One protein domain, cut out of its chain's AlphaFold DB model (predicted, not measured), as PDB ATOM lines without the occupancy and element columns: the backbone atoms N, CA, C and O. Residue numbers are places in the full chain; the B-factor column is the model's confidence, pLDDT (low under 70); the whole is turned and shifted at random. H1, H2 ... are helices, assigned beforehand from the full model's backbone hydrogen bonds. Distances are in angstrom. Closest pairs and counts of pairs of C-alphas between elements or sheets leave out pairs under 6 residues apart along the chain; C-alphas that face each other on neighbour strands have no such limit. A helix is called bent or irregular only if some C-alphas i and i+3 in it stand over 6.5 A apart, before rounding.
ATOM      1  N   GLY A 561     201.227 207.791 145.419       80.81
ATOM      2  CA  GLY A 561     201.059 207.007 144.193       80.81
ATOM      3  C   GLY A 561     201.804 207.579 142.979       80.81
ATOM      4  O   GLY A 561     202.185 206.821 142.094       80.81
ATOM      5  N   GLU A 562     202.052 208.892 142.933       84.88
ATOM      6  CA  GLU A 562     202.823 209.549 141.865       84.88
ATOM      7  C   GLU A 562     204.341 209.384 142.041       84.88
ATOM      8  O   GLU A 562     205.092 209.477 141.069       84.88
ATOM      9  N   TYR A 563     204.786 209.132 143.275       87.00
ATOM     10  CA  TYR A 563     206.198 209.033 143.662       87.00
ATOM     11  C   TYR A 563     206.706 207.592 143.826       87.00
ATOM     12  O   TYR A 563     207.911 207.368 144.011       87.00
ATOM     13  N   ALA A 564     205.801 206.621 143.717       85.25
ATOM     14  CA  ALA A 564     206.093 205.198 143.702       85.25
ATOM     15  C   ALA A 564     206.423 204.705 142.281       85.25
ATOM     16  O   ALA A 564     205.788 205.113 141.309       85.25
ATOM     17  N   ASP A 565     207.426 203.830 142.147       82.75
ATOM     18  CA  ASP A 565     207.738 203.214 140.850       82.75
ATOM     19  C   ASP A 565     206.662 202.170 140.473       82.75
ATOM     20  O   ASP A 565     205.973 201.619 141.333       82.75
ATOM     21  N   ASP A 566     206.528 201.857 139.179       77.12
ATOM     22  CA  ASP A 566     205.559 200.864 138.689       77.12
ATOM     23  C   ASP A 566     205.677 199.521 139.439       77.12
ATOM     24  O   ASP A 566     206.714 198.851 139.395       77.12
ATOM     25  N   GLY A 567     204.580 199.103 140.078       76.38
ATOM     26  CA  GLY A 567     204.499 197.857 140.847       76.38
ATOM     27  C   GLY A 567     204.957 197.966 142.302       76.38
ATOM     28  O   GLY A 567     205.016 196.941 142.977       76.38
ATOM     29  N   TRP A 568     205.286 199.165 142.786       81.88
ATOM     30  CA  TRP A 568     205.418 199.415 144.218       81.88
ATOM     31  C   TRP A 568     204.047 199.494 144.888       81.88
ATOM     32  O   TRP A 568     203.080 199.992 144.312       81.88
ATOM     33  N   GLU A 569     204.007 199.063 146.144       77.38
ATOM     34  CA  GLU A 569     202.875 199.227 147.047       77.38
ATOM     35  C   GLU A 569     203.338 200.096 148.232       77.38
ATOM     36  O   GLU A 569     203.596 199.601 149.331       77.38
ATOM     37  N   PRO A 570     203.490 201.421 148.032       76.56
ATOM     38  CA  PRO A 570     204.045 202.330 149.041       76.56
ATOM     39  C   PRO A 570     203.169 202.457 150.299       76.56
ATOM     40  O   PRO A 570     203.556 203.142 151.238       76.56
ATOM     41  N   TRP A 571     201.990 201.832 150.321       76.44
ATOM     42  CA  TRP A 571     201.074 201.812 151.462       76.44
ATOM     43  C   TRP A 571     201.162 200.529 152.295       76.44
ATOM     44  O   TRP A 571     200.547 200.476 153.353       76.44
ATOM     45  N   THR A 572     201.895 199.513 151.833       71.94
ATOM     46  CA  THR A 572     202.038 198.214 152.515       71.94
ATOM     47  C   THR A 572     203.503 197.858 152.773       71.94
ATOM     48  O   THR A 572     203.803 197.183 153.751       71.94
ATOM     49  N   GLU A 573     204.436 198.355 151.953       80.88
ATOM     50  CA  GLU A 573     205.866 198.051 152.063       80.88
ATOM     51  C   GLU A 573     206.658 199.208 152.711       80.88
ATOM     52  O   GLU A 573     206.881 200.237 152.061       80.88
ATOM     53  N   PRO A 574     207.169 199.063 153.956       83.81
ATOM     54  CA  PRO A 574     207.769 200.167 154.716       83.81
ATOM     55  C   PRO A 574     208.923 200.894 154.023       83.81
ATOM     56  O   PRO A 574     209.014 202.120 154.047       83.81
ATOM     57  N   ALA A 575     209.811 200.144 153.368       86.50
ATOM     58  CA  ALA A 575     210.956 200.723 152.673       86.50
ATOM     59  C   ALA A 575     210.535 201.487 151.403       86.50
ATOM     60  O   ALA A 575     211.113 202.525 151.085       86.50
ATOM     61  N   GLN A 576     209.506 201.007 150.696       89.56
ATOM     62  CA  GLN A 576     208.952 201.693 149.525       89.56
ATOM     63  C   GLN A 576     208.182 202.948 149.951       89.56
ATOM     64  O   GLN A 576     208.342 203.997 149.327       89.56
ATOM     65  N   CYS A 577     207.422 202.855 151.048       86.25
ATOM     66  CA  CYS A 577     206.733 203.973 151.688       86.25
ATOM     67  C   CYS A 577     207.712 205.097 152.044       86.25
ATOM     68  O   CYS A 577     207.515 206.244 151.640       86.25
ATOM     69  N   LEU A 578     208.817 204.754 152.720       89.94
ATOM     70  CA  LEU A 578     209.875 205.696 153.087       89.94
ATOM     71  C   LEU A 578     210.458 206.408 151.862       89.94
ATOM     72  O   LEU A 578     210.489 207.635 151.822       89.94
ATOM     73  N   VAL A 579     210.884 205.657 150.843       90.19
ATOM     74  CA  VAL A 579     211.507 206.242 149.645       90.19
ATOM     75  C   VAL A 579     210.526 207.126 148.871       90.19
ATOM     76  O   VAL A 579     210.908 208.207 148.426       90.19
ATOM     77  N   ALA A 580     209.266 206.713 148.729       88.31
ATOM     78  CA  ALA A 580     208.247 207.513 148.054       88.31
ATOM     79  C   ALA A 580     207.911 208.801 148.836       88.31
ATOM     80  O   ALA A 580     207.796 209.863 148.223       88.31
ATOM     81  N   CYS A 581     207.844 208.743 150.173       89.56
ATOM     82  CA  CYS A 581     207.673 209.932 151.016       89.56
ATOM     83  C   CYS A 581     208.850 210.903 150.862       89.56
ATOM     84  O   CYS A 581     208.645 212.099 150.667       89.56
ATOM     85  N   LEU A 582     210.088 210.407 150.900       90.56
ATOM     86  CA  LEU A 582     211.268 211.259 150.741       90.56
ATOM     87  C   LEU A 582     211.304 211.921 149.359       90.56
ATOM     88  O   LEU A 582     211.526 213.122 149.278       90.56
ATOM     89  N   ARG A 583     210.968 211.193 148.283       89.50
ATOM     90  CA  ARG A 583     210.852 211.777 146.933       89.50
ATOM     91  C   ARG A 583     209.793 212.880 146.865       89.50
ATOM     92  O   ARG A 583     210.062 213.943 146.319       89.50
ATOM     93  N   ALA A 584     208.611 212.640 147.434       87.81
ATOM     94  CA  ALA A 584     207.534 213.628 147.466       87.81
ATOM     95  C   ALA A 584     207.939 214.895 148.239       87.81
ATOM     96  O   ALA A 584     207.612 216.012 147.836       87.81
ATOM     97  N   ARG A 585     208.685 214.728 149.335       89.94
ATOM     98  CA  ARG A 585     209.238 215.834 150.121       89.94
ATOM     99  C   ARG A 585     210.314 216.600 149.357       89.94
ATOM    100  O   ARG A 585     210.253 217.825 149.309       89.94
ATOM    101  N   ASP A 586     211.272 215.899 148.756       87.12
ATOM    102  CA  ASP A 586     212.412 216.503 148.056       87.12
ATOM    103  C   ASP A 586     211.966 217.298 146.813       87.12
ATOM    104  O   ASP A 586     212.536 218.348 146.507       87.12
ATOM    105  N   ASP A 587     210.884 216.862 146.158       86.94
ATOM    106  CA  ASP A 587     210.237 217.579 145.050       86.94
ATOM    107  C   ASP A 587     209.312 218.726 145.512       86.94
ATOM    108  O   ASP A 587     208.776 219.470 144.684       86.94
ATOM    109  N   GLY A 588     209.122 218.900 146.824       83.62
ATOM    110  CA  GLY A 588     208.253 219.927 147.404       83.62
ATOM    111  C   GLY A 588     206.761 219.703 147.141       83.62
ATOM    112  O   GLY A 588     205.993 220.665 147.127       83.62
ATOM    113  N   ALA A 589     206.343 218.455 146.904       83.12
ATOM    114  CA  ALA A 589     204.939 218.086 146.702       83.12
ATOM    115  C   ALA A 589     204.123 218.074 148.005       83.12
ATOM    116  O   ALA A 589     202.895 218.034 147.967       83.12
ATOM    117  N   VAL A 590     204.804 218.150 149.147       81.81
ATOM    118  CA  VAL A 590     204.233 218.273 150.492       81.81
ATOM    119  C   VAL A 590     204.834 219.485 151.206       81.81
ATOM    120  O   VAL A 590     205.919 219.950 150.849       81.81
ATOM    121  N   ALA A 591     204.128 220.020 152.203       77.00
ATOM    122  CA  ALA A 591     204.599 221.170 152.967       77.00
ATOM    123  C   ALA A 591     205.885 220.853 153.757       77.00
ATOM    124  O   ALA A 591     206.081 219.744 154.253       77.00
ATOM    125  N   GLU A 592     206.760 221.853 153.891       70.94
ATOM    126  CA  GLU A 592     207.971 221.751 154.708       70.94
ATOM    127  C   GLU A 592     207.580 221.530 156.179       70.94
ATOM    128  O   GLU A 592     206.908 222.373 156.774       70.94
ATOM    129  N   GLY A 593     207.987 220.392 156.749       69.50
ATOM    130  CA  GLY A 593     207.620 219.979 158.106       69.50
ATOM    131  C   GLY A 593     206.389 219.073 158.210       69.50
ATOM    132  O   GLY A 593     206.010 218.742 159.330       69.50
ATOM    133  N   ALA A 594     205.789 218.642 157.091       76.50
ATOM    134  CA  ALA A 594     204.733 217.629 157.113       76.50
ATOM    135  C   ALA A 594     205.240 216.318 157.744       76.50
ATOM    136  O   ALA A 594     206.350 215.857 157.448       76.50
ATOM    137  N   GLU A 595     204.424 215.713 158.607       78.75
ATOM    138  CA  GLU A 595     204.759 214.441 159.248       78.75
ATOM    139  C   GLU A 595     204.505 213.271 158.279       78.75
ATOM    140  O   GLU A 595     203.423 213.181 157.689       78.75
ATOM    141  N   PRO A 596     205.482 212.367 158.078       79.25
ATOM    142  CA  PRO A 596     205.295 211.210 157.212       79.25
ATOM    143  C   PRO A 596     204.377 210.160 157.864       79.25
ATOM    144  O   PRO A 596     204.266 210.100 159.091       79.25
ATOM    145  N   PRO A 597     203.768 209.258 157.072       79.19
ATOM    146  CA  PRO A 597     203.070 208.091 157.600       79.19
ATOM    147  C   PRO A 597     203.977 207.251 158.506       79.19
ATOM    148  O   PRO A 597     205.156 207.058 158.205       79.19
ATOM    149  N   ARG A 598     203.420 206.670 159.578       79.94
ATOM    150  CA  ARG A 598     204.184 205.836 160.526       79.94
ATOM    151  C   ARG A 598     204.916 204.680 159.834       79.94
ATOM    152  O   ARG A 598     206.073 204.420 160.152       79.94
ATOM    153  N   LEU A 599     204.296 204.083 158.816       80.62
ATOM    154  CA  LEU A 599     204.881 203.031 157.983       80.62
ATOM    155  C   LEU A 599     206.233 203.437 157.357       80.62
ATOM    156  O   LEU A 599     207.163 202.631 157.311       80.62
ATOM    157  N   ALA A 600     206.382 204.700 156.939       86.69
ATOM    158  CA  ALA A 600     207.637 205.232 156.403       86.69
ATOM    159  C   ALA A 600     208.740 205.337 157.472       86.69
ATOM    160  O   ALA A 600     209.922 205.329 157.141       86.69
ATOM    161  N   LEU A 601     208.384 205.403 158.758       89.69
ATOM    162  CA  LEU A 601     209.342 205.496 159.859       89.69
ATOM    163  C   LEU A 601     209.875 204.129 160.302       89.69
ATOM    164  O   LEU A 601     210.941 204.078 160.910       89.69
ATOM    165  N   HIS A 602     209.202 203.015 159.987       87.50
ATOM    166  CA  HIS A 602     209.612 201.679 160.450       87.50
ATOM    167  C   HIS A 602     211.065 201.314 160.085       87.50
ATOM    168  O   HIS A 602     211.779 200.816 160.961       87.50
ATOM    169  N   PRO A 603     211.566 201.581 158.858       88.50
ATOM    170  CA  PRO A 603     212.961 201.295 158.525       88.50
ATOM    171  C   PRO A 603     213.949 202.107 159.375       88.50
ATOM    172  O   PRO A 603     214.991 201.592 159.772       88.50
ATOM    173  N   ILE A 604     213.600 203.354 159.702       88.56
ATOM    174  CA  ILE A 604     214.412 204.262 160.522       88.56
ATOM    175  C   ILE A 604     214.386 203.824 161.991       88.56
ATOM    176  O   ILE A 604     215.435 203.696 162.619       88.56
ATOM    177  N   ILE A 605     213.203 203.525 162.532       86.69
ATOM    178  CA  ILE A 605     213.017 203.057 163.913       86.69
ATOM    179  C   ILE A 605     213.821 201.780 164.169       86.69
ATOM    180  O   ILE A 605     214.500 201.666 165.194       86.69
ATOM    181  N   LYS A 606     213.813 200.855 163.202       84.81
ATOM    182  CA  LYS A 606     214.583 199.613 163.266       84.81
ATOM    183  C   LYS A 606     216.093 199.857 163.334       84.81
ATOM    184  O   LYS A 606     216.789 199.136 164.036       84.81
ATOM    185  N   ILE A 607     216.603 200.893 162.662       84.38
ATOM    186  CA  ILE A 607     218.015 201.301 162.768       84.38
ATOM    187  C   ILE A 607     218.312 201.943 164.130       84.38
ATOM    188  O   ILE A 607     219.372 201.702 164.704       84.38
ATOM    189  N   ILE A 608     217.401 202.779 164.635       84.56
ATOM    190  CA  ILE A 608     217.607 203.557 165.866       84.56
ATOM    191  C   ILE A 608     217.582 202.669 167.115       84.56
ATOM    192  O   ILE A 608     218.373 202.892 168.033       84.56
ATOM    193  N   SER A 609     216.668 201.702 167.169       82.88
ATOM    194  CA  SER A 609     216.348 200.974 168.404       82.88
ATOM    195  C   SER A 609     216.598 199.467 168.345       82.88
ATOM    196  O   SER A 609     216.770 198.867 169.399       82.88
ATOM    197  N   ASP A 610     216.653 198.857 167.153       77.44
ATOM    198  CA  ASP A 610     216.624 197.391 166.953       77.44
ATOM    199  C   ASP A 610     215.402 196.699 167.612       77.44
ATOM    200  O   ASP A 610     215.332 195.472 167.687       77.44
ATOM    201  N   GLU A 611     214.431 197.490 168.081       75.31
ATOM    202  CA  GLU A 611     213.158 197.067 168.662       75.31
ATOM    203  C   GLU A 611     212.073 197.017 167.579       75.31
ATOM    204  O   GLU A 611     212.228 197.549 166.471       75.31
ATOM    205  N   ASP A 612     210.968 196.347 167.898       73.62
ATOM    206  CA  ASP A 612     209.800 196.308 167.028       73.62
ATOM    207  C   ASP A 612     209.211 197.730 166.880       73.62
ATOM    208  O   ASP A 612     208.915 198.361 167.898       73.62
ATOM    209  N   PRO A 613     209.030 198.266 165.653       70.94
ATOM    210  CA  PRO A 613     208.471 199.605 165.436       70.94
ATOM    211  C   PRO A 613     207.084 199.851 166.058       70.94
ATOM    212  O   PRO A 613     206.690 201.011 166.250       70.94
ATOM    213  N   SER A 614     206.367 198.780 166.399       62.28
ATOM    214  CA  SER A 614     205.087 198.803 167.111       62.28
ATOM    215  C   SER A 614     205.228 199.114 168.611       62.28
ATOM    216  O   SER A 614     204.355 199.753 169.201       62.28
ATOM    217  N   GLU A 615     206.359 198.753 169.229       69.38
ATOM    218  CA  GLU A 615     206.562 198.772 170.689       69.38
ATOM    219  C   GLU A 615     207.433 199.942 171.181       69.38
ATOM    220  O   GLU A 615     207.617 200.136 172.388       69.38
ATOM    221  N   VAL A 616     207.972 200.753 170.266       73.06
ATOM    222  CA  VAL A 616     208.904 201.826 170.631       73.06
ATOM    223  C   VAL A 616     208.227 203.012 171.322       73.06
ATOM    224  O   VAL A 616     207.116 203.436 170.998       73.06
ATOM    225  N   SER A 617     208.945 203.614 172.274       77.50
ATOM    226  CA  SER A 617     208.461 204.797 172.995       77.50
ATOM    227  C   SER A 617     208.260 206.012 172.077       77.50
ATOM    228  O   SER A 617     208.967 206.180 171.083       77.50
ATOM    229  N   ALA A 618     207.376 206.936 172.470       74.44
ATOM    230  CA  ALA A 618     207.129 208.181 171.732       74.44
ATOM    231  C   ALA A 618     208.409 208.992 171.439       74.44
ATOM    232  O   ALA A 618     208.517 209.600 170.381       74.44
ATOM    233  N   GLY A 619     209.411 208.948 172.327       74.38
ATOM    234  CA  GLY A 619     210.693 209.627 172.101       74.38
ATOM    235  C   GLY A 619     211.554 208.988 171.002       74.38
ATOM    236  O   GLY A 619     212.348 209.677 170.371       74.38
ATOM    237  N   VAL A 620     211.394 207.686 170.743       79.94
ATOM    238  CA  VAL A 620     212.047 207.007 169.607       79.94
ATOM    239  C   VAL A 620     211.349 207.379 168.302       79.94
ATOM    240  O   VAL A 620     212.022 207.591 167.297       79.94
ATOM    241  N   VAL A 621     210.020 207.511 168.324       77.62
ATOM    242  CA  VAL A 621     209.245 207.982 167.168       77.62
ATOM    243  C   VAL A 621     209.618 209.423 166.817       77.62
ATOM    244  O   VAL A 621     209.888 209.702 165.656       77.62
ATOM    245  N   GLU A 622     209.723 210.315 167.805       82.25
ATOM    246  CA  GLU A 622     210.161 211.707 167.607       82.25
ATOM    247  C   GLU A 622     211.562 211.769 166.974       82.25
ATOM    248  O   GLU A 622     211.766 212.440 165.965       82.25
ATOM    249  N   LEU A 623     212.504 210.964 167.478       84.00
ATOM    250  CA  LEU A 623     213.845 210.862 166.896       84.00
ATOM    251  C   LEU A 623     213.831 210.288 165.466       84.00
ATOM    252  O   LEU A 623     214.654 210.677 164.634       84.00
ATOM    253  N   ALA A 624     212.916 209.364 165.164       86.25
ATOM    254  CA  ALA A 624     212.747 208.819 163.820       86.25
ATOM    255  C   ALA A 624     212.163 209.851 162.846       86.25
ATOM    256  O   ALA A 624     212.587 209.887 161.693       86.25
ATOM    257  N   VAL A 625     211.249 210.713 163.305       85.25
ATOM    258  CA  VAL A 625     210.738 211.850 162.524       85.25
ATOM    259  C   VAL A 625     211.857 212.854 162.249       85.25
ATOM    260  O   VAL A 625     212.047 213.228 161.094       85.25
ATOM    261  N   ASP A 626     212.656 213.224 163.252       85.38
ATOM    262  CA  ASP A 626     213.820 214.101 163.057       85.38
ATOM    263  C   ASP A 626     214.799 213.506 162.035       85.38
ATOM    264  O   ASP A 626     215.237 214.178 161.102       85.38
ATOM    265  N   THR A 627     215.085 212.207 162.162       87.56
ATOM    266  CA  THR A 627     215.958 211.491 161.222       87.56
ATOM    267  C   THR A 627     215.364 211.466 159.816       87.56
ATOM    268  O   THR A 627     216.089 211.663 158.844       87.56
ATOM    269  N   PHE A 628     214.049 211.265 159.688       88.75
ATOM    270  CA  PHE A 628     213.358 211.333 158.406       88.75
ATOM    271  C   PHE A 628     213.571 212.697 157.749       88.75
ATOM    272  O   PHE A 628     213.925 212.727 156.574       88.75
ATOM    273  N   GLN A 629     213.440 213.806 158.489       85.31
ATOM    274  CA  GLN A 629     213.627 215.162 157.954       85.31
ATOM    275  C   GLN A 629     215.054 215.435 157.448       85.31
ATOM    276  O   GLN A 629     215.239 216.282 156.576       85.31
ATOM    277  N   GLU A 630     216.054 214.706 157.945       84.75
ATOM    278  CA  GLU A 630     217.457 214.847 157.533       84.75
ATOM    279  C   GLU A 630     217.886 213.877 156.416       84.75
ATOM    280  O   GLU A 630     218.933 214.082 155.799       84.75
ATOM    281  N   LEU A 631     217.103 212.827 156.150       87.19
ATOM    282  CA  LEU A 631     217.465 211.727 155.248       87.19
ATOM    283  C   LEU A 631     217.132 212.038 153.781       87.19
ATOM    284  O   LEU A 631     216.034 212.496 153.504       87.19
ATOM    285  N   ASP A 632     218.022 211.745 152.828       87.19
ATOM    286  CA  ASP A 632     217.782 211.918 151.380       87.19
ATOM    287  C   ASP A 632     217.154 210.666 150.731       87.19
ATOM    288  O   ASP A 632     217.472 209.529 151.099       87.19
ATOM    289  N   ALA A 633     216.273 210.848 149.736       85.94
ATOM    290  CA  ALA A 633     215.575 209.737 149.081       85.94
ATOM    291  C   ALA A 633     216.506 208.723 148.387       85.94
ATOM    292  O   ALA A 633     216.220 207.520 148.384       85.94
ATOM    293  N   ALA A 634     217.607 209.176 147.778       82.94
ATOM    294  CA  ALA A 634     218.565 208.303 147.104       82.94
ATOM    295  C   ALA A 634     219.427 207.530 148.111       82.94
ATOM    296  O   ALA A 634     219.736 206.356 147.881       82.94
ATOM    297  N   GLU A 635     219.772 208.161 149.235       83.12
ATOM    298  CA  GLU A 635     220.477 207.514 150.345       83.12
ATOM    299  C   GLU A 635     219.602 206.439 151.004       83.12
ATOM    300  O   GLU A 635     220.046 205.300 151.158       83.12
ATOM    301  N   ALA A 636     218.331 206.744 151.286       84.94
ATOM    302  CA  ALA A 636     217.378 205.780 151.835       84.94
ATOM    303  C   ALA A 636     217.155 204.583 150.895       84.94
ATOM    304  O   ALA A 636     217.183 203.430 151.325       84.94
ATOM    305  N   ALA A 637     216.984 204.829 149.594       84.19
ATOM    306  CA  ALA A 637     216.785 203.754 148.626       84.19
ATOM    307  C   ALA A 637     217.981 202.792 148.560       84.19
ATOM    308  O   ALA A 637     217.805 201.577 148.438       84.19
ATOM    309  N   GLN A 638     219.198 203.330 148.666       84.69
ATOM    310  CA  GLN A 638     220.415 202.532 148.710       84.69
ATOM    311  C   GLN A 638     220.526 201.731 150.012       84.69
ATOM    312  O   GLN A 638     220.818 200.534 149.956       84.69
ATOM    313  N   GLU A 639     220.301 202.377 151.155       84.06
ATOM    314  CA  GLU A 639     220.454 201.773 152.482       84.06
ATOM    315  C   GLU A 639     219.446 200.638 152.711       84.06
ATOM    316  O   GLU A 639     219.807 199.560 153.179       84.06
ATOM    317  N   PHE A 640     218.192 200.832 152.291       85.06
ATOM    318  CA  PHE A 640     217.116 199.854 152.476       85.06
ATOM    319  C   PHE A 640     216.920 198.910 151.280       85.06
ATOM    320  O   PHE A 640     215.970 198.127 151.255       85.06
ATOM    321  N   GLY A 641     217.820 198.949 150.291       81.00
ATOM    322  CA  GLY A 641     217.818 198.020 149.159       81.00
ATOM    323  C   GLY A 641     216.593 198.134 148.247       81.00
ATOM    324  O   GLY A 641     216.198 197.142 147.632       81.00
TER     325      GLY A 641
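AT A GLANCE: This is residues 561 to 641 of the 650 residues of the protein "Putative DNA primase/helicase" of Halopenitus persicus (UniProt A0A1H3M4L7). Two pairs of helices sit at opposite ends of a small helical body: at one end H1 and the short H4 lie side by side and run opposite ways, and at the other end H2 and H3 cross almost at right angles. The two pairs join where residues 599 to 603 of H2 pack on H1, and the contacts between helices run in a row from H4 to H1 to H2 to H3. The printed part has 81 residues with four named helices, in the order H1, H2, H3, H4 along the chain, and no named strand; the class is all helix, with 45 of the 81 residues in helices. A long link joins H1 to H2, and residues 561 to 573, before H1, hold no named element. The whole is compact, with a radius of gyration of the C-alphas of 11.9 A, and the C-alphas span 33 by 26 by 20 A.

IN THESE COORDINATES: H1 and H3 are the longest helices by residues, with 13 each. H1 is residues 574 to 586, from C-alpha 574 at (207.769, 200.167, 154.716) to C-alpha 586 at (212.412, 216.503, 148.056), 18.2 A from first to last C-alpha. H3 is residues 618 to 630, 18.8 A long, and begins with C-alpha 618 at (207.129, 208.181, 171.732). H2 is residues 598 to 609, 12 residues and 15.3 A long. It is irregular, but only just: C-alphas 600 and 603 are 7.0 A apart, where about 5 A is found in a regular helix, and the line of H2 is a rough one. H4 is residues 633 to 639, 7 residues and 9.9 A long, and ends with C-alpha 639 at (220.454, 201.773, 152.482).

HOW THE PARTS SIT: H1 touches two helices, H2 and H4. H1 and H4 touch at a shallow tilt of 29 degrees and run opposite ways; their closest C-alphas are those of Leu 582 and Ala 633, 4.9 A apart. H2 touches H1 with residues 599 to 603 alone. The closest C-alphas of H1 and H2 are those of Leu 578 and Ala 600, 4.0 A apart, and the lines of the two helices are about perpendicular, at 73 degrees. Beyond H1, H2 touches H3, and these two are about perpendicular as well, at 78 degrees. Their closest C-alphas are those of Ile 605 and Ala 624, 5.8 A apart, and their centres are 8.6 A apart. H1 and H3 are close but not clearly touching: their closest C-alphas, those of Leu 582 and Phe 628, are 7.9 A apart. They run the same way at a steep tilt of 51 degrees. H4 is apart from H2, and it is apart from H3 too, although H3 comes just before it in the chain. One of the three touching pairs is at a shallow tilt, and the helix packing is mostly crossed, but only just. In the backbones of H1, H3 and H4 every O i to N i+4 pair is within hydrogen-bond range; in H2 it is 6 of 8.

THE WHOLE: The two C-alphas farthest apart are those of Asp 566 and Gly 619, at 34.9 A, and the first and last printed C-alphas, those of Gly 561 and Gly 641, are 19.7 A apart. The printed part has no cut. The link from H1 to H2, with 11 residues, is long; the link from H2 to H3, with 8 residues, is short, and the link from H3 to H4, with 2 residues, is tight. The C-alphas of residues 561 to 573 lie 10 to 19 A from the mean of all C-alphas. The mean pLDDT of the printed part of this predicted model is 82.3, and residues 593, 614 and 615 are under 70.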